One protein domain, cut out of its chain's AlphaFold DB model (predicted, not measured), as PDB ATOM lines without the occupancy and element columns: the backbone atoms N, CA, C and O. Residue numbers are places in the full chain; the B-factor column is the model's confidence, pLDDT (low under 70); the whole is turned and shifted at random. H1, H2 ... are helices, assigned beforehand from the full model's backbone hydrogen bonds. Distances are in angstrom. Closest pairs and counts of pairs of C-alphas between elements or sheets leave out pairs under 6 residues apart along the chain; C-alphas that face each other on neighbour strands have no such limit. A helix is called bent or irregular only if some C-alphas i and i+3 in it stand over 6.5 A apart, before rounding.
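What this domain is: This is residues 405 to 575 of the 625 residues of the protein "FecR domain-containing protein" of Phycisphaeraceae bacterium (UniProt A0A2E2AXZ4). A core of crossed helices is built round short H3, touched by H2, H4 and the later part of H6; the first residues of H1, 409 to 413, meet the last part of H6, residues 534 to 541, and H7 packs on H4. H5 and the first part of H6 reach out as a V, residues 510 to 519 sticking out at its tip, while H8 touches no helix. The printed part has 171 residues, with eight named helices, H1 to H8 in order, and no named strand: all helix, compact, radius of gyration of the C-alphas 16.7 A, spans 53 by 39 by 32 A.

How they stand to each other: Begin at H1, residues 409 to 423: its residues 409 to 413 alone touch H6, residues 519 to 541, closest at C-alphas 409 and 537, 5.6 A. H2, residues 425 to 435, touches the hub H3, residues 443 to 450, about perpendicular at 89 degrees, closest at C-alphas 427 and 443, 5.4 A. H3 touches H4, residues 467 to 476, closest at C-alphas 450 and 469, 4.5 A, and H6, closest at C-alphas 444 and 534, 7.0 A. H5, residues 498 to 511, is close to but not clearly touching H6. H7, residues 543 to 552, touches H4 at a steep tilt of 56 degrees, closest at C-alphas 552 and 476, 6.9 A. H8, residues 561 to 575, is only just apart from H7, 8.4 A at the closest. Every O i to N i+4 pair is within hydrogen-bond range in H3, H4, H5 and H6; 9 of 11 are in H1, 6 of 7 in H2, 4 of 6 in H7 and 7 of 11 in H8.

Where its parts are: Find C-alpha 409 at (5.248, 40.961, -16.922), where H1 begins; it is irregular, C-alphas 415 and 418 being 7.7 A apart. From C-alpha 519 at (17.561, 17.994, -4.992), H6 runs 32.7 A. H8 runs 23.1 A to C-alpha 575 at (26.958, 46.633, -21.414).

The domain as a whole: The printed part has no cut. The links H3 to H4 and H4 to H5 are long. The pLDDT is under 70 at residues 456 to 463, 491 to 517, 519 and 550 to 575.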
ATOM      1  N   ASN A 405      13.781  42.407 -21.482       84.75
ATOM      2  CA  ASN A 405      13.025  43.304 -22.359       84.75
ATOM      3  C   ASN A 405      11.970  42.563 -23.193       84.75
ATOM      4  O   ASN A 405      10.848  43.064 -23.292       84.75
ATOM      5  N   SER A 406      12.252  41.346 -23.666       91.44
ATOM      6  CA  SER A 406      11.262  40.472 -24.316       91.44
ATOM      7  C   SER A 406      10.150  39.973 -23.381       91.44
ATOM      8  O   SER A 406       9.029  39.734 -23.828       91.44
ATOM      9  N   ILE A 407      10.414  39.833 -22.074       93.62
ATOM     10  CA  ILE A 407       9.452  39.214 -21.150       93.62
ATOM     11  C   ILE A 407       8.275  40.159 -20.851       93.62
ATOM     12  O   ILE A 407       8.448  41.268 -20.328       93.62
ATOM     13  N   ASN A 408       7.056  39.683 -21.128       96.62
ATOM     14  CA  ASN A 408       5.815  40.298 -20.667       96.62
ATOM     15  C   ASN A 408       5.599  40.011 -19.168       96.62
ATOM     16  O   ASN A 408       5.628  38.857 -18.733       96.62
ATOM     17  N   TYR A 409       5.379  41.065 -18.377       96.50
ATOM     18  CA  TYR A 409       5.248  40.961 -16.922       96.50
ATOM     19  C   TYR A 409       4.026  40.136 -16.504       96.50
ATOM     20  O   TYR A 409       4.141  39.219 -15.692       96.50
ATOM     21  N   GLU A 410       2.854  40.452 -17.055       96.94
ATOM     22  CA  GLU A 410       1.588  39.823 -16.696       96.94
ATOM     23  C   GLU A 410       1.568  38.335 -17.050       96.94
ATOM     24  O   GLU A 410       1.136  37.523 -16.231       96.94
ATOM     25  N   GLU A 411       2.061  37.971 -18.235       96.50
ATOM     26  CA  GLU A 411       2.181  36.584 -18.683       96.50
ATOM     27  C   GLU A 411       3.150  35.800 -17.792       96.50
ATOM     28  O   GLU A 411       2.783  34.751 -17.258       96.50
ATOM     29  N   TRP A 412       4.359  36.329 -17.562       96.25
ATOM     30  CA  TRP A 412       5.362  35.668 -16.727       96.25
ATOM     31  C   TRP A 412       4.876  35.487 -15.287       96.25
ATOM     32  O   TRP A 412       5.008  34.400 -14.718       96.25
ATOM     33  N   ARG A 413       4.260  36.527 -14.710       96.38
ATOM     34  CA  ARG A 413       3.629  36.475 -13.388       96.38
ATOM     35  C   ARG A 413       2.565  35.380 -13.367       96.38
ATOM     36  O   ARG A 413       2.666  34.441 -12.587       96.38
ATOM     37  N   ASN A 414       1.584  35.437 -14.266       95.56
ATOM     38  CA  ASN A 414       0.483  34.474 -14.291       95.56
ATOM     39  C   ASN A 414       0.980  33.024 -14.475       95.56
ATOM     40  O   ASN A 414       0.481  32.135 -13.789       95.56
ATOM     41  N   LYS A 415       2.004  32.794 -15.310       95.44
ATOM     42  CA  LYS A 415       2.650  31.483 -15.512       95.44
ATOM     43  C   LYS A 415       3.328  30.933 -14.250       95.44
ATOM     44  O   LYS A 415       3.348  29.724 -14.055       95.44
ATOM     45  N   ASN A 416       3.878  31.794 -13.392       94.56
ATOM     46  CA  ASN A 416       4.575  31.391 -12.162       94.56
ATOM     47  C   ASN A 416       3.704  31.513 -10.896       94.56
ATOM     48  O   ASN A 416       4.191  31.271  -9.790       94.56
ATOM     49  N   LYS A 417       2.423  31.881 -11.036       95.75
ATOM     50  CA  LYS A 417       1.499  32.144  -9.926       95.75
ATOM     51  C   LYS A 417       1.454  30.998  -8.915       95.75
ATOM     52  O   LYS A 417       1.680  31.231  -7.728       95.75
ATOM     53  N   ASP A 418       1.214  29.777  -9.382       93.81
ATOM     54  CA  ASP A 418       0.998  28.623  -8.504       93.81
ATOM     55  C   ASP A 418       2.270  28.260  -7.720       93.81
ATOM     56  O   ASP A 418       2.204  28.061  -6.508       93.81
ATOM     57  N   TRP A 419       3.448  28.347  -8.352       92.44
ATOM     58  CA  TRP A 419       4.745  28.188  -7.678       92.44
ATOM     59  C   TRP A 419       4.922  29.194  -6.527       92.44
ATOM     60  O   TRP A 419       5.265  28.822  -5.404       92.44
ATOM     61  N   PHE A 420       4.616  30.475  -6.761       92.44
ATOM     62  CA  PHE A 420       4.654  31.489  -5.702       92.44
ATOM     63  C   PHE A 420       3.527  31.321  -4.666       92.44
ATOM     64  O   PHE A 420       3.696  31.749  -3.524       92.44
ATOM     65  N   PHE A 421       2.390  30.713  -5.017       93.00
ATOM     66  CA  PHE A 421       1.292  30.430  -4.086       93.00
ATOM     67  C   PHE A 421       1.644  29.306  -3.111       93.00
ATOM     68  O   PHE A 421       1.441  29.465  -1.908       93.00
ATOM     69  N   GLU A 422       2.222  28.212  -3.605       89.25
ATOM     70  CA  GLU A 422       2.734  27.122  -2.772       89.25
ATOM     71  C   GLU A 422       3.845  27.608  -1.836       89.25
ATOM     72  O   GLU A 422       3.868  27.269  -0.649       89.25
ATOM     73  N   ARG A 423       4.754  28.445  -2.355       88.19
ATOM     74  CA  ARG A 423       5.920  28.924  -1.606       88.19
ATOM     75  C   ARG A 423       5.595  30.062  -0.630       88.19
ATOM     76  O   ARG A 423       6.150  30.080   0.465       88.19
ATOM     77  N   TYR A 424       4.672  30.968  -0.972       91.56
ATOM     78  CA  TYR A 424       4.298  32.136  -0.159       91.56
ATOM     79  C   TYR A 424       2.771  32.340  -0.071       91.56
ATOM     80  O   TYR A 424       2.248  33.394  -0.456       91.56
ATOM     81  N   PRO A 425       2.013  31.394   0.514       92.25
ATOM     82  CA  PRO A 425       0.551  31.486   0.592       92.25
ATOM     83  C   PRO A 425       0.060  32.701   1.403       92.25
ATOM     84  O   PRO A 425      -1.093  33.116   1.290       92.25
ATOM     85  N   TRP A 426       0.924  33.301   2.230       92.00
ATOM     86  CA  TRP A 426       0.629  34.539   2.946       92.00
ATOM     87  C   TRP A 426       0.580  35.769   2.024       92.00
ATOM     88  O   TRP A 426      -0.239  36.648   2.279       92.00
ATOM     89  N   ALA A 427       1.376  35.836   0.949       94.38
ATOM     90  CA  ALA A 427       1.419  37.008   0.064       94.38
ATOM     91  C   ALA A 427       0.058  37.236  -0.612       94.38
ATOM     92  O   ALA A 427      -0.429  38.361  -0.707       94.38
ATOM     93  N   TYR A 428      -0.622  36.145  -0.962       95.06
ATOM     94  CA  TYR A 428      -1.982  36.149  -1.494       95.06
ATOM     95  C   TYR A 428      -3.026  36.578  -0.459       95.06
ATOM     96  O   TYR A 428      -3.898  37.384  -0.774       95.06
ATOM     97  N   LYS A 429      -2.911  36.125   0.798       93.44
ATOM     98  CA  LYS A 429      -3.767  36.622   1.894       93.44
ATOM     99  C   LYS A 429      -3.602  38.130   2.083       93.44
ATOM    100  O   LYS A 429      -4.591  38.822   2.299       93.44
ATOM    101  N   TRP A 430      -2.380  38.643   1.941       94.06
ATOM    102  CA  TRP A 430      -2.116  40.079   1.956       94.06
ATOM    103  C   TRP A 430      -2.710  40.812   0.762       94.06
ATOM    104  O   TRP A 430      -3.282  41.873   0.975       94.06
ATOM    105  N   CYS A 431      -2.664  40.256  -0.450       95.69
ATOM    106  CA  CYS A 431      -3.367  40.840  -1.597       95.69
ATOM    107  C   CYS A 431      -4.864  41.009  -1.291       95.69
ATOM    108  O   CYS A 431      -5.403  42.100  -1.456       95.69
ATOM    109  N   GLU A 432      -5.524  39.975  -0.758       95.00
ATOM    110  CA  GLU A 432      -6.942  40.058  -0.374       95.00
ATOM    111  C   GLU A 432      -7.196  41.050   0.775       95.00
ATOM    112  O   GLU A 432      -8.139  41.837   0.714       95.00
ATOM    113  N   MET A 433      -6.337  41.089   1.800       92.44
ATOM    114  CA  MET A 433      -6.447  42.070   2.890       92.44
ATOM    115  C   MET A 433      -6.265  43.513   2.396       92.44
ATOM    116  O   MET A 433      -7.000  44.401   2.828       92.44
ATOM    117  N   LEU A 434      -5.326  43.753   1.481       93.75
ATOM    118  CA  LEU A 434      -5.055  45.068   0.896       93.75
ATOM    119  C   LEU A 434      -6.216  45.522  -0.009       93.75
ATOM    120  O   LEU A 434      -6.628  46.682   0.084       93.75
ATOM    121  N   LYS A 435      -6.863  44.600  -0.743       95.69
ATOM    122  CA  LYS A 435      -8.099  44.883  -1.502       95.69
ATOM    123  C   LYS A 435      -9.224  45.413  -0.615       95.69
ATOM    124  O   LYS A 435      -9.898  46.365  -0.998       95.69
ATOM    125  N   THR A 436      -9.382  44.901   0.615       94.94
ATOM    126  CA  THR A 436     -10.383  45.444   1.568       94.94
ATOM    127  C   THR A 436     -10.132  46.903   1.981       94.94
ATOM    128  O   THR A 436     -10.997  47.526   2.596       94.94
ATOM    129  N   LYS A 437      -8.958  47.456   1.654       94.25
ATOM    130  CA  LYS A 437      -8.556  48.847   1.902       94.25
ATOM    131  C   LYS A 437      -8.493  49.689   0.622       94.25
ATOM    132  O   LYS A 437      -8.004  50.812   0.675       94.25
ATOM    133  N   GLY A 438      -8.982  49.170  -0.508       96.12
ATOM    134  CA  GLY A 438      -8.946  49.858  -1.803       96.12
ATOM    135  C   GLY A 438      -7.573  49.848  -2.482       96.12
ATOM    136  O   GLY A 438      -7.323  50.677  -3.351       96.12
ATOM    137  N   VAL A 439      -6.679  48.937  -2.086       96.44
ATOM    138  CA  VAL A 439      -5.360  48.754  -2.701       96.44
ATOM    139  C   VAL A 439      -5.356  47.406  -3.415       96.44
ATOM    140  O   VAL A 439      -5.568  46.380  -2.777       96.44
ATOM    141  N   GLU A 440      -5.090  47.380  -4.719       96.44
ATOM    142  CA  GLU A 440      -5.075  46.141  -5.514       96.44
ATOM    143  C   GLU A 440      -3.648  45.771  -5.960       96.44
ATOM    144  O   GLU A 440      -3.302  45.939  -7.130       96.44
ATOM    145  N   PRO A 441      -2.776  45.298  -5.050       95.38
ATOM    146  CA  PRO A 441      -1.459  44.824  -5.436       95.38
ATOM    147  C   PRO A 441      -1.550  43.396  -5.973       95.38
ATOM    148  O   PRO A 441      -2.472  42.639  -5.643       95.38
ATOM    149  N   ASP A 442      -0.542  42.993  -6.740       96.06
ATOM    150  CA  ASP A 442      -0.296  41.579  -6.986       96.06
ATOM    151  C   ASP A 442       0.677  40.979  -5.958       96.06
ATOM    152  O   ASP A 442       1.287  41.666  -5.132       96.06
ATOM    153  N   TYR A 443       0.797  39.654  -5.991       96.75
ATOM    154  CA  TYR A 443       1.589  38.912  -5.019       96.75
ATOM    155  C   TYR A 443       3.104  39.123  -5.190       96.75
ATOM    156  O   TYR A 443       3.826  38.965  -4.209       96.75
ATOM    157  N   LEU A 444       3.598  39.493  -6.382       96.56
ATOM    158  CA  LEU A 444       5.015  39.816  -6.587       96.56
ATOM    159  C   LEU A 444       5.342  41.171  -5.968       96.56
ATOM    160  O   LEU A 444       6.332  41.281  -5.250       96.56
ATOM    161  N   GLU A 445       4.478  42.169  -6.156       96.81
ATOM    162  CA  GLU A 445       4.613  43.464  -5.490       96.81
ATOM    163  C   GLU A 445       4.616  43.301  -3.966       96.81
ATOM    164  O   GLU A 445       5.493  43.835  -3.287       96.81
ATOM    165  N   VAL A 446       3.704  42.489  -3.417       96.31
ATOM    166  CA  VAL A 446       3.699  42.155  -1.985       96.31
ATOM    167  C   VAL A 446       5.007  41.478  -1.550       96.31
ATOM    168  O   VAL A 446       5.551  41.858  -0.516       96.31
ATOM    169  N   LEU A 447       5.544  40.524  -2.316       95.12
ATOM    170  CA  LEU A 447       6.792  39.817  -1.982       95.12
ATOM    171  C   LEU A 447       8.052  40.691  -2.071       95.12
ATOM    172  O   LEU A 447       8.992  40.504  -1.294       95.12
ATOM    173  N   ILE A 448       8.081  41.635  -3.010       94.69
ATOM    174  CA  ILE A 448       9.208  42.549  -3.224       94.69
ATOM    175  C   ILE A 448       9.184  43.670  -2.179       94.69
ATOM    176  O   ILE A 448      10.194  43.910  -1.519       94.69
ATOM    177  N   VAL A 449       8.027  44.306  -1.954       95.00
ATOM    178  CA  VAL A 449       7.856  45.384  -0.960       95.00
ATOM    179  C   VAL A 449       8.050  44.877   0.471       95.00
ATOM    180  O   VAL A 449       8.619  45.575   1.313       95.00
ATOM    181  N   SER A 450       7.606  43.653   0.770       94.00
ATOM    182  CA  SER A 450       7.849  43.039   2.074       94.00
ATOM    183  C   SER A 450       9.325  42.691   2.298       94.00
ATOM    184  O   SER A 450       9.748  42.600   3.451       94.00
ATOM    185  N   GLY A 451      10.111  42.527   1.227       91.00
ATOM    186  CA  GLY A 451      11.476  41.995   1.244       91.00
ATOM    187  C   GLY A 451      11.550  40.470   1.398       91.00
ATOM    188  O   GLY A 451      12.645  39.916   1.468       91.00
ATOM    189  N   ASP A 452      10.412  39.774   1.441       89.00
ATOM    190  CA  ASP A 452      10.369  38.343   1.760       89.00
ATOM    191  C   ASP A 452      10.694  37.445   0.559       89.00
ATOM    192  O   ASP A 452      11.009  36.270   0.742       89.00
ATOM    193  N   ILE A 453      10.732  38.004  -0.658       88.00
ATOM    194  CA  ILE A 453      11.281  37.332  -1.847       88.00
ATOM    195  C   ILE A 453      12.747  36.883  -1.655       88.00
ATOM    196  O   ILE A 453      13.190  35.914  -2.269       88.00
ATOM    197  N   TYR A 454      13.483  37.527  -0.741       82.25
ATOM    198  CA  TYR A 454      14.868  37.193  -0.389       82.25
ATOM    199  C   TYR A 454      14.996  36.211   0.793       82.25
ATOM    200  O   TYR A 454      16.112  35.918   1.221       82.25
ATOM    201  N   GLN A 455      13.898  35.699   1.363       79.44
ATOM    202  CA  GLN A 455      13.972  34.746   2.477       79.44
ATOM    203  C   GLN A 455      14.282  33.321   1.988       79.44
ATOM    204  O   GLN A 455      13.401  32.474   1.877       79.44
ATOM    205  N   PHE A 456      15.570  33.026   1.801       66.75
ATOM    206  CA  PHE A 456      16.106  31.690   1.475       66.75
ATOM    207  C   PHE A 456      15.900  30.613   2.558       66.75
ATOM    208  O   PHE A 456      16.432  29.508   2.444       66.75
ATOM    209  N   ASN A 457      15.201  30.922   3.651       58.03
ATOM    210  CA  ASN A 457      15.281  30.115   4.858       58.03
ATOM    211  C   ASN A 457      14.366  28.882   4.796       58.03
ATOM    212  O   ASN A 457      13.175  28.996   4.521       58.03
ATOM    213  N   ASN A 458      14.978  27.720   5.044       53.06
ATOM    214  CA  ASN A 458      14.450  26.351   5.090       53.06
ATOM    215  C   ASN A 458      13.016  26.089   4.581       53.06
ATOM    216  O   ASN A 458      12.019  26.464   5.192       53.06
ATOM    217  N   PHE A 459      12.924  25.259   3.537       53.41
ATOM    218  CA  PHE A 459      11.702  24.839   2.835       53.41
ATOM    219  C   PHE A 459      10.645  24.128   3.717       53.41
ATOM    220  O   PHE A 459       9.523  23.911   3.268       53.41
ATOM    221  N   ALA A 460      10.973  23.794   4.969       45.69
ATOM    222  CA  ALA A 460      10.261  22.818   5.789       45.69
ATOM    223  C   ALA A 460       9.066  23.332   6.619       45.69
ATOM    224  O   ALA A 460       8.280  22.506   7.084       45.69
ATOM    225  N   GLN A 461       8.911  24.640   6.872       56.97
ATOM    226  CA  GLN A 461       7.786  25.161   7.673       56.97
ATOM    227  C   GLN A 461       7.232  26.457   7.075       56.97
ATOM    228  O   GLN A 461       7.990  27.359   6.735       56.97
ATOM    229  N   HIS A 462       5.902  26.517   6.926       59.50
ATOM    230  CA  HIS A 462       5.185  27.563   6.186       59.50
ATOM    231  C   HIS A 462       5.697  28.975   6.517       59.50
ATOM    232  O   HIS A 462       5.541  29.401   7.667       59.50
ATOM    233  N   PRO A 463       6.246  29.729   5.543       66.12
ATOM    234  CA  PRO A 463       6.686  31.085   5.815       66.12
ATOM    235  C   PRO A 463       5.477  31.911   6.251       66.12
ATOM    236  O   PRO A 463       4.449  31.960   5.572       66.12
ATOM    237  N   MET A 464       5.593  32.538   7.413       77.75
ATOM    238  CA  MET A 464       4.702  33.609   7.831       77.75
ATOM    239  C   MET A 464       5.401  34.932   7.550       77.75
ATOM    240  O   MET A 464       6.615  35.039   7.716       77.75
ATOM    241  N   ILE A 465       4.627  35.944   7.157       85.81
ATOM    242  CA  ILE A 465       5.158  37.299   7.045       85.81
ATOM    243  C   ILE A 465       5.758  37.727   8.392       85.81
ATOM    244  O   ILE A 465       5.144  37.528   9.445       85.81
ATOM    245  N   SER A 466       6.949  38.324   8.369       85.38
ATOM    246  CA  SER A 466       7.524  38.899   9.586       85.38
ATOM    247  C   SER A 466       6.792  40.187   9.985       85.38
ATOM    248  O   SER A 466       6.154  40.851   9.157       85.38
ATOM    249  N   ARG A 467       6.886  40.596  11.253       85.31
ATOM    250  CA  ARG A 467       6.230  41.828  11.717       85.31
ATOM    251  C   ARG A 467       6.826  43.072  11.049       85.31
ATOM    252  O   ARG A 467       6.097  44.019  10.753       85.31
ATOM    253  N   SER A 468       8.130  43.065  10.785       86.75
ATOM    254  CA  SER A 468       8.848  44.094  10.027       86.75
ATOM    255  C   SER A 468       8.450  44.116   8.545       86.75
ATOM    256  O   SER A 468       8.188  45.190   8.007       86.75
ATOM    257  N   SER A 469       8.283  42.953   7.912       89.94
ATOM    258  CA  SER A 469       7.758  42.818   6.545       89.94
ATOM    259  C   SER A 469       6.321  43.350   6.426       89.94
ATOM    260  O   SER A 469       6.016  44.110   5.506       89.94
ATOM    261  N   GLY A 470       5.461  43.066   7.411       91.88
ATOM    262  CA  GLY A 470       4.117  43.648   7.503       91.88
ATOM    263  C   GLY A 470       4.127  45.173   7.670       91.88
ATOM    264  O   GLY A 470       3.364  45.870   7.004       91.88
ATOM    265  N   LYS A 471       5.034  45.721   8.495       90.19
ATOM    266  CA  LYS A 471       5.233  47.179   8.618       90.19
ATOM    267  C   LYS A 471       5.661  47.823   7.296       90.19
ATOM    268  O   LYS A 471       5.130  48.881   6.966       90.19
ATOM    269  N   ARG A 472       6.573  47.197   6.538       91.19
ATOM    270  CA  ARG A 472       7.008  47.692   5.217       91.19
ATOM    271  C   ARG A 472       5.834  47.809   4.246       91.19
ATOM    272  O   ARG A 472       5.668  48.870   3.654       91.19
ATOM    273  N   LEU A 473       4.976  46.786   4.157       94.31
ATOM    274  CA  LEU A 473       3.758  46.831   3.333       94.31
ATOM    275  C   LEU A 473       2.812  47.961   3.768       94.31
ATOM    276  O   LEU A 473       2.397  48.767   2.938       94.31
ATOM    277  N   ILE A 474       2.503  48.053   5.065       93.75
ATOM    278  CA  ILE A 474       1.605  49.084   5.612       93.75
ATOM    279  C   ILE A 474       2.117  50.495   5.274       93.75
ATOM    280  O   ILE A 474       1.344  51.329   4.806       93.75
ATOM    281  N   HIS A 475       3.416  50.747   5.453       92.81
ATOM    282  CA  HIS A 475       4.036  52.031   5.120       92.81
ATOM    283  C   HIS A 475       4.023  52.310   3.609       92.81
ATOM    284  O   HIS A 475       3.616  53.386   3.174       92.81
ATOM    285  N   PHE A 476       4.409  51.329   2.789       94.69
ATOM    286  CA  PHE A 476       4.479  51.472   1.335       94.69
ATOM    287  C   PHE A 476       3.115  51.775   0.693       94.69
ATOM    288  O   PHE A 476       3.036  52.593  -0.230       94.69
ATOM    289  N   TYR A 477       2.034  51.183   1.202       95.19
ATOM    290  CA  TYR A 477       0.667  51.454   0.741       95.19
ATOM    291  C   TYR A 477      -0.035  52.600   1.491       95.19
ATOM    292  O   TYR A 477      -1.206  52.855   1.229       95.19
ATOM    293  N   ASN A 478       0.661  53.314   2.387       94.44
ATOM    294  CA  ASN A 478       0.115  54.413   3.197       94.44
ATOM    295  C   ASN A 478      -1.163  54.026   3.976       94.44
ATOM    296  O   ASN A 478      -2.162  54.744   3.996       94.44
ATOM    297  N   ILE A 479      -1.135  52.847   4.597       93.44
ATOM    298  CA  ILE A 479      -2.251  52.276   5.351       93.44
ATOM    299  C   ILE A 479      -2.119  52.628   6.836       93.44
ATOM    300  O   ILE A 479      -1.028  52.625   7.403       93.44
ATOM    301  N   GLU A 480      -3.245  52.883   7.507       91.81
ATOM    302  CA  GLU A 480      -3.239  53.154   8.945       91.81
ATOM    303  C   GLU A 480      -2.868  51.890   9.747       91.81
ATOM    304  O   GLU A 480      -3.622  50.910   9.792       91.81
ATOM    305  N   TYR A 481      -1.699  51.929  10.399       86.94
ATOM    306  CA  TYR A 481      -1.085  50.805  11.125       86.94
ATOM    307  C   TYR A 481      -1.967  50.214  12.237       86.94
ATOM    308  O   TYR A 481      -1.958  48.999  12.455       86.94
ATOM    309  N   SER A 482      -2.774  51.051  12.895       86.75
ATOM    310  CA  SER A 482      -3.773  50.642  13.896       86.75
ATOM    311  C   SER A 482      -4.729  49.569  13.359       86.75
ATOM    312  O   SER A 482      -5.080  48.638  14.075       86.75
ATOM    313  N   SER A 483      -5.099  49.652  12.076       83.94
ATOM    314  CA  SER A 483      -6.132  48.811  11.466       83.94
ATOM    315  C   SER A 483      -5.649  47.424  11.018       83.94
ATOM    316  O   SER A 483      -6.460  46.637  10.524       83.94
ATOM    317  N   PHE A 484      -4.353  47.125  11.190       83.75
ATOM    318  CA  PHE A 484      -3.718  45.850  10.817       83.75
ATOM    319  C   PHE A 484      -2.970  45.158  11.960       83.75
ATOM    320  O   PHE A 484      -2.714  43.959  11.855       83.75
ATOM    321  N   ILE A 485      -2.605  45.866  13.036       78.62
ATOM    322  CA  ILE A 485      -1.690  45.334  14.059       78.62
ATOM    323  C   ILE A 485      -2.194  44.039  14.721       78.62
ATOM    324  O   ILE A 485      -1.386  43.148  14.971       78.62
ATOM    325  N   ASP A 486      -3.509  43.906  14.915       82.69
ATOM    326  CA  ASP A 486      -4.152  42.732  15.526       82.69
ATOM    327  C   ASP A 486      -4.291  41.537  14.562       82.69
ATOM    328  O   ASP A 486      -4.585  40.422  14.988       82.69
ATOM    329  N   GLN A 487      -4.087  41.761  13.259       78.19
ATOM    330  CA  GLN A 487      -4.126  40.728  12.214       78.19
ATOM    331  C   GLN A 487      -2.724  40.230  11.832       78.19
ATOM    332  O   GLN A 487      -2.594  39.202  11.165       78.19
ATOM    333  N   LEU A 488      -1.667  40.934  12.257       75.50
ATOM    334  CA  LEU A 488      -0.294  40.458  12.117       75.50
ATOM    335  C   LEU A 488      -0.087  39.251  13.045       75.50
ATOM    336  O   LEU A 488      -0.274  39.388  14.258       75.50
ATOM    337  N   PRO A 489       0.325  38.078  12.530       70.75
ATOM    338  CA  PRO A 489       0.631  36.954  13.399       70.75
ATOM    339  C   PRO A 489       1.810  37.341  14.303       70.75
ATOM    340  O   PRO A 489       2.783  37.943  13.847       70.75
ATOM    341  N   ASN A 490       1.729  37.002  15.592       72.75
ATOM    342  CA  ASN A 490       2.760  37.333  16.582       72.75
ATOM    343  C   ASN A 490       3.977  36.392  16.472       72.75
ATOM    344  O   ASN A 490       4.365  35.727  17.432       72.75
ATOM    345  N   VAL A 491       4.539  36.304  15.268       68.69
ATOM    346  CA  VAL A 491       5.803  35.629  14.985       68.69
ATOM    347  C   VAL A 491       6.922  36.617  15.318       68.69
ATOM    348  O   VAL A 491       6.848  37.771  14.882       68.69
ATOM    349  N   PRO A 492       7.949  36.217  16.090       64.81
ATOM    350  CA  PRO A 492       9.158  37.018  16.230       64.81
ATOM    351  C   PRO A 492       9.713  37.359  14.845       64.81
ATOM    352  O   PRO A 492       9.720  36.500  13.964       64.81
ATOM    353  N   ASP A 493      10.192  38.588  14.646       63.47
ATOM    354  CA  ASP A 493      10.961  38.894  13.437       63.47
ATOM    355  C   ASP A 493      12.117  37.878  13.335       63.47
ATOM    356  O   ASP A 493      12.813  37.677  14.339       63.47
ATOM    357  N   PRO A 494      12.305  37.192  12.186       56.81
ATOM    358  CA  PRO A 494      13.365  36.206  12.038       56.81
ATOM    359  C   PRO A 494      14.699  36.913  12.274       56.81
ATOM    360  O   PRO A 494      15.084  37.814  11.530       56.81
ATOM    361  N   ILE A 495      15.349  36.550  13.381       45.25
ATOM    362  CA  ILE A 495      16.495  37.275  13.930       45.25
ATOM    363  C   ILE A 495      17.635  37.228  12.917       45.25
ATOM    364  O   ILE A 495      18.215  36.164  12.756       45.25
ATOM    365  N   VAL A 496      17.927  38.386  12.303       48.81
ATOM    366  CA  VAL A 496      19.193  38.895  11.707       48.81
ATOM    367  C   VAL A 496      19.930  38.024  10.664       48.81
ATOM    368  O   VAL A 496      20.472  38.564   9.700       48.81
ATOM    369  N   ASP A 497      19.883  36.703  10.757       53.22
ATOM    370  CA  ASP A 497      20.611  35.729   9.948       53.22
ATOM    371  C   ASP A 497      20.052  35.548   8.522       53.22
ATOM    372  O   ASP A 497      20.349  34.551   7.882       53.22
ATOM    373  N   ALA A 498      19.249  36.451   7.950       54.50
ATOM    374  CA  ALA A 498      18.842  36.297   6.542       54.50
ATOM    375  C   ALA A 498      20.066  36.364   5.602       54.50
ATOM    376  O   ALA A 498      20.275  35.461   4.790       54.50
ATOM    377  N   ASN A 499      20.933  37.369   5.792       52.34
ATOM    378  CA  ASN A 499      22.223  37.439   5.101       52.34
ATOM    379  C   ASN A 499      23.199  36.370   5.610       52.34
ATOM    380  O   ASN A 499      23.908  35.787   4.801       52.34
ATOM    381  N   GLU A 500      23.233  36.070   6.914       56.81
ATOM    382  CA  GLU A 500      24.161  35.054   7.429       56.81
ATOM    383  C   GLU A 500      23.806  33.648   6.920       56.81
ATOM    384  O   GLU A 500      24.702  32.902   6.557       56.81
ATOM    385  N   ASN A 501      22.523  33.296   6.792       57.97
ATOM    386  CA  ASN A 501      22.066  32.031   6.210       57.97
ATOM    387  C   ASN A 501      22.253  31.987   4.690       57.97
ATOM    388  O   ASN A 501      22.605  30.935   4.168       57.97
ATOM    389  N   PHE A 502      22.078  33.106   3.978       57.62
ATOM    390  CA  PHE A 502      22.404  33.188   2.550       57.62
ATOM    391  C   PHE A 502      23.911  33.009   2.303       57.62
ATOM    392  O   PHE A 502      24.304  32.218   1.450       57.62
ATOM    393  N   LEU A 503      24.764  33.657   3.103       59.31
ATOM    394  CA  LEU A 503      26.221  33.515   3.026       59.31
ATOM    395  C   LEU A 503      26.695  32.133   3.504       59.31
ATOM    396  O   LEU A 503      27.524  31.529   2.829       59.31
ATOM    397  N   LYS A 504      26.126  31.586   4.591       64.25
ATOM    398  CA  LYS A 504      26.328  30.191   5.034       64.25
ATOM    399  C   LYS A 504      25.923  29.209   3.939       64.25
ATOM    400  O   LYS A 504      26.620  28.219   3.743       64.25
ATOM    401  N   TRP A 505      24.834  29.475   3.211       63.66
ATOM    402  CA  TRP A 505      24.417  28.652   2.080       63.66
ATOM    403  C   TRP A 505      25.401  28.752   0.910       63.66
ATOM    404  O   TRP A 505      25.846  27.706   0.449       63.66
ATOM    405  N   ILE A 506      25.817  29.953   0.488       57.31
ATOM    406  CA  ILE A 506      26.842  30.121  -0.561       57.31
ATOM    407  C   ILE A 506      28.138  29.400  -0.167       57.31
ATOM    408  O   ILE A 506      28.693  28.656  -0.973       57.31
ATOM    409  N   SER A 507      28.601  29.550   1.079       59.16
ATOM    410  CA  SER A 507      29.810  28.863   1.547       59.16
ATOM    411  C   SER A 507      29.623  27.349   1.670       59.16
ATOM    412  O   SER A 507      30.541  26.595   1.359       59.16
ATOM    413  N   SER A 508      28.443  26.878   2.087       57.62
ATOM    414  CA  SER A 508      28.122  25.446   2.132       57.62
ATOM    415  C   SER A 508      28.124  24.866   0.720       57.62
ATOM    416  O   SER A 508      28.780  23.861   0.476       57.62
ATOM    417  N   TRP A 509      27.450  25.520  -0.227       58.78
ATOM    418  CA  TRP A 509      27.412  25.125  -1.633       58.78
ATOM    419  C   TRP A 509      28.822  25.064  -2.240       58.78
ATOM    420  O   TRP A 509      29.194  24.045  -2.812       58.78
ATOM    421  N   ALA A 510      29.656  26.079  -1.988       55.97
ATOM    422  CA  ALA A 510      31.056  26.105  -2.415       55.97
ATOM    423  C   ALA A 510      31.956  25.048  -1.735       55.97
ATOM    424  O   ALA A 510      33.047  24.776  -2.230       55.97
ATOM    425  N   THR A 511      31.539  24.459  -0.606       54.66
ATOM    426  CA  THR A 511      32.312  23.427   0.119       54.66
ATOM    427  C   THR A 511      31.770  22.006  -0.036       54.66
ATOM    428  O   THR A 511      32.507  21.060   0.231       54.66
ATOM    429  N   THR A 512      30.533  21.821  -0.510       52.81
ATOM    430  CA  THR A 512      29.883  20.501  -0.647       52.81
ATOM    431  C   THR A 512      29.990  19.967  -2.082       52.81
ATOM    432  O   THR A 512      29.029  19.441  -2.637       52.81
ATOM    433  N   VAL A 513      31.167  20.119  -2.701       47.16
ATOM    434  CA  VAL A 513      31.475  19.594  -4.046       47.16
ATOM    435  C   VAL A 513      31.843  18.106  -3.955       47.16
ATOM    436  O   VAL A 513      32.960  17.695  -4.257       47.16
ATOM    437  N   ASP A 514      30.885  17.303  -3.495       44.78
ATOM    438  CA  ASP A 514      30.835  15.866  -3.772       44.78
ATOM    439  C   ASP A 514      29.874  15.645  -4.954       44.78
ATOM    440  O   ASP A 514      28.932  16.413  -5.149       44.78
ATOM    441  N   HIS A 515      30.123  14.641  -5.794       46.91
ATOM    442  CA  HIS A 515      29.588  14.584  -7.167       46.91
ATOM    443  C   HIS A 515      28.083  14.254  -7.290       46.91
ATOM    444  O   HIS A 515      27.589  14.026  -8.396       46.91
ATOM    445  N   SER A 516      27.330  14.233  -6.189       52.31
ATOM    446  CA  SER A 516      25.874  14.077  -6.201       52.31
ATOM    447  C   SER A 516      25.169  15.433  -6.282       52.31
ATOM    448  O   SER A 516      25.159  16.191  -5.311       52.31
ATOM    449  N   LEU A 517      24.516  15.703  -7.415       56.66
ATOM    450  CA  LEU A 517      23.579  16.817  -7.554       56.66
ATOM    451  C   LEU A 517      22.368  16.570  -6.629       56.66
ATOM    452  O   LEU A 517      21.475  15.794  -6.962       56.66
ATOM    453  N   ASP A 518      22.365  17.180  -5.444       75.56
ATOM    454  CA  ASP A 518      21.262  17.045  -4.485       75.56
ATOM    455  C   ASP A 518      20.033  17.852  -4.952       75.56
ATOM    456  O   ASP A 518      20.159  18.947  -5.512       75.56
ATOM    457  N   LEU A 519      18.832  17.330  -4.695       69.06
ATOM    458  CA  LEU A 519      17.561  17.994  -4.992       69.06
ATOM    459  C   LEU A 519      17.473  19.370  -4.336       69.06
ATOM    460  O   LEU A 519      17.007  20.316  -4.965       69.06
ATOM    461  N   ASP A 520      17.994  19.498  -3.117       73.44
ATOM    462  CA  ASP A 520      18.100  20.767  -2.394       73.44
ATOM    463  C   ASP A 520      18.879  21.839  -3.189       73.44
ATOM    464  O   ASP A 520      18.519  23.019  -3.161       73.44
ATOM    465  N   GLN A 521      19.899  21.450  -3.966       75.62
ATOM    466  CA  GLN A 521      20.644  22.384  -4.820       75.62
ATOM    467  C   GLN A 521      19.838  22.801  -6.057       75.62
ATOM    468  O   GLN A 521      19.841  23.982  -6.416       75.62
ATOM    469  N   LEU A 522      19.118  21.864  -6.688       73.94
ATOM    470  CA  LEU A 522      18.234  22.153  -7.824       73.94
ATOM    471  C   LEU A 522      17.052  23.046  -7.419       73.94
ATOM    472  O   LEU A 522      16.744  24.014  -8.111       73.94
ATOM    473  N   GLU A 523      16.415  22.785  -6.276       75.94
ATOM    474  CA  GLU A 523      15.321  23.628  -5.782       75.94
ATOM    475  C   GLU A 523      15.788  25.054  -5.473       75.94
ATOM    476  O   GLU A 523      15.079  26.022  -5.766       75.94
ATOM    477  N   LYS A 524      16.998  25.208  -4.920       80.31
ATOM    478  CA  LYS A 524      17.590  26.524  -4.641       80.31
ATOM    479  C   LYS A 524      18.001  27.266  -5.910       80.31
ATOM    480  O   LYS A 524      17.815  28.483  -5.964       80.31
ATOM    481  N   SER A 525      18.491  26.577  -6.943       78.00
ATOM    482  CA  SER A 525      18.800  27.213  -8.233       78.00
ATOM    483  C   SER A 525      17.528  27.656  -8.972       78.00
ATOM    484  O   SER A 525      17.458  28.797  -9.434       78.00
ATOM    485  N   ALA A 526      16.477  26.829  -8.978       80.38
ATOM    486  CA  ALA A 526      15.163  27.184  -9.514       80.38
ATOM    487  C   ALA A 526      14.535  28.375  -8.760       80.38
ATOM    488  O   ALA A 526      14.021  29.309  -9.381       80.38
ATOM    489  N   TYR A 527      14.634  28.386  -7.425       86.38
ATOM    490  CA  TYR A 527      14.214  29.508  -6.583       86.38
ATOM    491  C   TYR A 527      14.966  30.799  -6.940       86.38
ATOM    492  O   TYR A 527      14.332  31.839  -7.126       86.38
ATOM    493  N   LEU A 528      16.298  30.750  -7.067       83.12
ATOM    494  CA  LEU A 528      17.116  31.907  -7.456       83.12
ATOM    495  C   LEU A 528      16.697  32.461  -8.816       83.12
ATOM    496  O   LEU A 528      16.403  33.649  -8.929       83.12
ATOM    497  N   SER A 529      16.595  31.592  -9.822       85.50
ATOM    498  CA  SER A 529      16.212  31.970 -11.183       85.50
ATOM    499  C   SER A 529      14.831  32.638 -11.227       85.50
ATOM    500  O   SER A 529      14.683  33.744 -11.762       85.50
ATOM    501  N   LYS A 530      13.812  32.041 -10.583       90.06
ATOM    502  CA  LYS A 530      12.466  32.634 -10.533       90.06
ATOM    503  C   LYS A 530      12.416  33.936  -9.729       90.06
ATOM    504  O   LYS A 530      11.735  34.865 -10.153       90.06
ATOM    505  N   THR A 531      13.114  34.041  -8.596       89.06
ATOM    506  CA  THR A 531      13.094  35.264  -7.769       89.06
ATOM    507  C   THR A 531      13.837  36.428  -8.425       89.06
ATOM    508  O   THR A 531      13.300  37.534  -8.456       89.06
ATOM    509  N   GLN A 532      15.002  36.190  -9.034       88.69
ATOM    510  CA  GLN A 532      15.715  37.199  -9.826       88.69
ATOM    511  C   GLN A 532      14.871  37.678 -11.011       88.69
ATOM    512  O   GLN A 532      14.701  38.884 -11.194       88.69
ATOM    513  N   THR A 533      14.277  36.745 -11.765       90.88
ATOM    514  CA  THR A 533      13.411  37.097 -12.898       90.88
ATOM    515  C   THR A 533      12.211  37.923 -12.437       90.88
ATOM    516  O   THR A 533      11.952  38.970 -13.024       90.88
ATOM    517  N   ALA A 534      11.533  37.521 -11.351       93.44
ATOM    518  CA  ALA A 534      10.410  38.258 -10.767       93.44
ATOM    519  C   ALA A 534      10.761  39.713 -10.431       93.44
ATOM    520  O   ALA A 534       9.997  40.616 -10.770       93.44
ATOM    521  N   ILE A 535      11.910  39.943  -9.785       92.62
ATOM    522  CA  ILE A 535      12.381  41.290  -9.440       92.62
ATOM    523  C   ILE A 535      12.626  42.099 -10.716       92.62
ATOM    524  O   ILE A 535      12.119  43.212 -10.834       92.62
ATOM    525  N   ALA A 536      13.344  41.532 -11.690       91.31
ATOM    526  CA  ALA A 536      13.685  42.221 -12.929       91.31
ATOM    527  C   ALA A 536      12.436  42.623 -13.738       91.31
ATOM    528  O   ALA A 536      12.307  43.782 -14.141       91.31
ATOM    529  N   VAL A 537      11.468  41.711 -13.913       94.75
ATOM    530  CA  VAL A 537      10.226  42.022 -14.641       94.75
ATOM    531  C   VAL A 537       9.315  42.982 -13.866       94.75
ATOM    532  O   VAL A 537       8.641  43.802 -14.488       94.75
ATOM    533  N   TRP A 538       9.314  42.938 -12.529       96.31
ATOM    534  CA  TRP A 538       8.544  43.872 -11.698       96.31
ATOM    535  C   TRP A 538       9.131  45.288 -11.720       96.31
ATOM    536  O   TRP A 538       8.384  46.245 -11.903       96.31
ATOM    537  N   VAL A 539      10.459  45.439 -11.611       94.12
ATOM    538  CA  VAL A 539      11.136  46.749 -11.700       94.12
ATOM    539  C   VAL A 539      10.907  47.383 -13.075       94.12
ATOM    540  O   VAL A 539      10.600  48.571 -13.148       94.12
ATOM    541  N   LYS A 540      10.972  46.588 -14.152       93.38
ATOM    542  CA  LYS A 540      10.620  47.019 -15.516       93.38
ATOM    543  C   LYS A 540       9.167  47.497 -15.622       93.38
ATOM    544  O   LYS A 540       8.896  48.463 -16.330       93.38
ATOM    545  N   LYS A 541       8.226  46.822 -14.948       96.12
ATOM    546  CA  LYS A 541       6.793  47.157 -14.997       96.12
ATOM    547  C   LYS A 541       6.423  48.377 -14.146       96.12
ATOM    548  O   LYS A 541       5.539  49.127 -14.554       96.12
ATOM    549  N   TYR A 542       7.067  48.553 -12.991       95.19
ATOM    550  CA  TYR A 542       6.727  49.570 -11.989       95.19
ATOM    551  C   TYR A 542       7.961  50.373 -11.515       95.19
ATOM    552  O   TYR A 542       8.294  50.362 -10.319       95.19
ATOM    553  N   PRO A 543       8.676  51.080 -12.413       92.69
ATOM    554  CA  PRO A 543       9.887  51.828 -12.060       92.69
ATOM    555  C   PRO A 543       9.636  52.905 -10.988       92.69
ATOM    556  O   PRO A 543      10.484  53.149 -10.129       92.69
ATOM    557  N   GLU A 544       8.446  53.507 -10.965       93.62
ATOM    558  CA  GLU A 544       8.014  54.476  -9.956       93.62
ATOM    559  C   GLU A 544       7.871  53.847  -8.560       93.62
ATOM    560  O   GLU A 544       8.232  54.459  -7.550       93.62
ATOM    561  N   LYS A 545       7.405  52.595  -8.488       93.69
ATOM    562  CA  LYS A 545       7.314  51.827  -7.237       93.69
ATOM    563  C   LYS A 545       8.685  51.358  -6.772       93.69
ATOM    564  O   LYS A 545       8.971  51.449  -5.577       93.69
ATOM    565  N   ALA A 546       9.542  50.926  -7.696       90.25
ATOM    566  CA  ALA A 546      10.932  50.589  -7.407       90.25
ATOM    567  C   ALA A 546      11.683  51.796  -6.814       90.25
ATOM    568  O   ALA A 546      12.347  51.663  -5.787       90.25
ATOM    569  N   GLY A 547      11.480  52.999  -7.365       82.88
ATOM    570  CA  GLY A 547      11.996  54.245  -6.790       82.88
ATOM    571  C   GLY A 547      11.543  54.475  -5.342       82.88
ATOM    572  O   GLY A 547      12.359  54.822  -4.486       82.88
ATOM    573  N   ARG A 548      10.269  54.208  -5.018       85.50
ATOM    574  CA  ARG A 548       9.737  54.346  -3.646       85.50
ATOM    575  C   ARG A 548      10.341  53.359  -2.642       85.50
ATOM    576  O   ARG A 548      10.438  53.722  -1.470       85.50
ATOM    577  N   LEU A 549      10.783  52.167  -3.056       81.31
ATOM    578  CA  LEU A 549      11.465  51.220  -2.155       81.31
ATOM    579  C   LEU A 549      12.722  51.843  -1.528       81.31
ATOM    580  O   LEU A 549      12.925  51.709  -0.322       81.31
ATOM    581  N   SER A 550      13.495  52.604  -2.314       67.00
ATOM    582  CA  SER A 550      14.696  53.300  -1.825       67.00
ATOM    583  C   SER A 550      14.398  54.347  -0.741       67.00
ATOM    584  O   SER A 550      15.217  54.573   0.146       67.00
ATOM    585  N   VAL A 551      13.205  54.955  -0.774       48.88
ATOM    586  CA  VAL A 551      12.769  55.965   0.206       48.88
ATOM    587  C   VAL A 551      12.281  55.300   1.493       48.88
ATOM    588  O   VAL A 551      12.640  55.732   2.585       48.88
ATOM    589  N   VAL A 552      11.518  54.205   1.388       52.91
ATOM    590  CA  VAL A 552      10.999  53.463   2.554       52.91
ATOM    591  C   VAL A 552      12.121  52.848   3.406       52.91
ATOM    592  O   VAL A 552      11.944  52.686   4.612       52.91
ATOM    593  N   GLN A 553      13.286  52.556   2.818       53.59
ATOM    594  CA  GLN A 553      14.479  52.111   3.554       53.59
ATOM    595  C   GLN A 553      15.151  53.215   4.397       53.59
ATOM    596  O   GLN A 553      16.000  52.893   5.224       53.59
ATOM    597  N   GLY A 554      14.807  54.495   4.205       42.06
ATOM    598  CA  GLY A 554      15.421  55.617   4.925       42.06
ATOM    599  C   GLY A 554      14.819  55.920   6.303       42.06
ATOM    600  O   GLY A 554      15.538  56.393   7.180       42.06
ATOM    601  N   ASP A 555      13.527  55.632   6.502       34.88
ATOM    602  CA  ASP A 555      12.764  56.007   7.712       34.88
ATOM    603  C   ASP A 555      12.563  54.847   8.713       34.88
ATOM    604  O   ASP A 555      11.919  55.001   9.754       34.88
ATOM    605  N   VAL A 556      13.109  53.666   8.414       39.81
ATOM    606  CA  VAL A 556      13.085  52.482   9.285       39.81
ATOM    607  C   VAL A 556      14.524  51.983   9.420       39.81
ATOM    608  O   VAL A 556      15.161  51.758   8.398       39.81
ATOM    609  N   ASP A 557      15.027  51.776  10.647       33.75
ATOM    610  CA  ASP A 557      16.425  51.387  10.968       33.75
ATOM    611  C   ASP A 557      16.827  49.960  10.489       33.75
ATOM    612  O   ASP A 557      17.344  49.142  11.253       33.75
ATOM    613  N   ILE A 558      16.524  49.591   9.239       38.06
ATOM    614  CA  ILE A 558      16.590  48.219   8.714       38.06
ATOM    615  C   ILE A 558      17.120  48.212   7.260       38.06
ATOM    616  O   ILE A 558      16.356  48.179   6.301       38.06
ATOM    617  N   TRP A 559      18.454  48.125   7.152       45.44
ATOM    618  CA  TRP A 559      19.265  47.595   6.031       45.44
ATOM    619  C   TRP A 559      19.200  48.264   4.630       45.44
ATOM    620  O   TRP A 559      18.271  48.014   3.858       45.44
ATOM    621  N   PRO A 560      20.284  48.965   4.212       33.09
ATOM    622  CA  PRO A 560      20.439  49.501   2.847       33.09
ATOM    623  C   PRO A 560      21.009  48.526   1.792       33.09
ATOM    624  O   PRO A 560      20.872  48.767   0.596       33.09
ATOM    625  N   CYS A 561      21.712  47.459   2.194       32.75
ATOM    626  CA  CYS A 561      22.756  46.871   1.336       32.75
ATOM    627  C   CYS A 561      22.272  46.026   0.140       32.75
ATOM    628  O   CYS A 561      22.921  46.030  -0.903       32.75
ATOM    629  N   ASN A 562      21.160  45.292   0.257       40.34
ATOM    630  CA  ASN A 562      20.872  44.206  -0.694       40.34
ATOM    631  C   ASN A 562      20.302  44.676  -2.051       40.34
ATOM    632  O   ASN A 562      20.516  43.999  -3.052       40.34
ATOM    633  N   PHE A 563      19.615  45.824  -2.122       38.16
ATOM    634  CA  PHE A 563      19.024  46.302  -3.387       38.16
ATOM    635  C   PHE A 563      20.079  46.931  -4.316       38.16
ATOM    636  O   PHE A 563      20.083  46.681  -5.519       38.16
ATOM    637  N   MET A 564      21.025  47.693  -3.750       33.84
ATOM    638  CA  MET A 564      22.130  48.308  -4.500       33.84
ATOM    639  C   MET A 564      23.126  47.270  -5.038       33.84
ATOM    640  O   MET A 564      23.559  47.370  -6.183       33.84
ATOM    641  N   TYR A 565      23.456  46.248  -4.239       33.69
ATOM    642  CA  TYR A 565      24.465  45.247  -4.608       33.69
ATOM    643  C   TYR A 565      24.024  44.339  -5.771       33.69
ATOM    644  O   TYR A 565      24.859  43.858  -6.531       33.69
ATOM    645  N   ILE A 566      22.714  44.120  -5.941       38.28
ATOM    646  CA  ILE A 566      22.176  43.341  -7.066       38.28
ATOM    647  C   ILE A 566      22.062  44.218  -8.323       38.28
ATOM    648  O   ILE A 566      22.524  43.808  -9.385       38.28
ATOM    649  N   ASN A 567      21.525  45.441  -8.216       37.03
ATOM    650  CA  ASN A 567      21.334  46.313  -9.386       37.03
ATOM    651  C   ASN A 567      22.651  46.723 -10.065       37.03
ATOM    652  O   ASN A 567      22.717  46.712 -11.292       37.03
ATOM    653  N   ASN A 568      23.706  47.035  -9.300       33.22
ATOM    654  CA  ASN A 568      24.989  47.443  -9.887       33.22
ATOM    655  C   ASN A 568      25.642  46.317 -10.711       33.22
ATOM    656  O   ASN A 568      26.227  46.594 -11.753       33.22
ATOM    657  N   ASN A 569      25.488  45.055 -10.291       36.94
ATOM    658  CA  ASN A 569      25.989  43.898 -11.040       36.94
ATOM    659  C   ASN A 569      25.117  43.562 -12.264       36.94
ATOM    660  O   ASN A 569      25.634  43.120 -13.285       36.94
ATOM    661  N   VAL A 570      23.798  43.778 -12.199       35.88
ATOM    662  CA  VAL A 570      22.905  43.535 -13.349       35.88
ATOM    663  C   VAL A 570      23.092  44.587 -14.450       35.88
ATOM    664  O   VAL A 570      22.955  44.248 -15.620       35.88
ATOM    665  N   ALA A 571      23.452  45.830 -14.114       32.91
ATOM    666  CA  ALA A 571      23.752  46.853 -15.118       32.91
ATOM    667  C   ALA A 571      25.086  46.590 -15.850       32.91
ATOM    668  O   ALA A 571      25.096  46.492 -17.077       32.91
ATOM    669  N   SER A 572      26.192  46.395 -15.117       33.22
ATOM    670  CA  SER A 572      27.530  46.238 -15.720       33.22
ATOM    671  C   SER A 572      27.649  45.010 -16.632       33.22
ATOM    672  O   SER A 572      28.190  45.101 -17.733       33.22
ATOM    673  N   ILE A 573      27.050  43.879 -16.241       36.94
ATOM    674  CA  ILE A 573      27.047  42.629 -17.026       36.94
ATOM    675  C   ILE A 573      26.324  42.784 -18.381       36.94
ATOM    676  O   ILE A 573      26.529  41.980 -19.300       36.94
ATOM    677  N   PHE A 574      25.453  43.788 -18.538       33.47
ATOM    678  CA  PHE A 574      24.678  43.956 -19.764       33.47
ATOM    679  C   PHE A 574      25.388  44.777 -20.846       33.47
ATOM    680  O   PHE A 574      25.194  44.428 -22.015       33.47
ATOM    681  N   GLU A 575      26.221  45.758 -20.482       33.69
ATOM    682  CA  GLU A 575      26.958  46.633 -21.414       33.69
ATOM    683  C   GLU A 575      28.322  46.047 -21.838       33.69
ATOM    684  O   GLU A 575      28.654  46.060 -23.023       33.69
TER     685      GLU A 575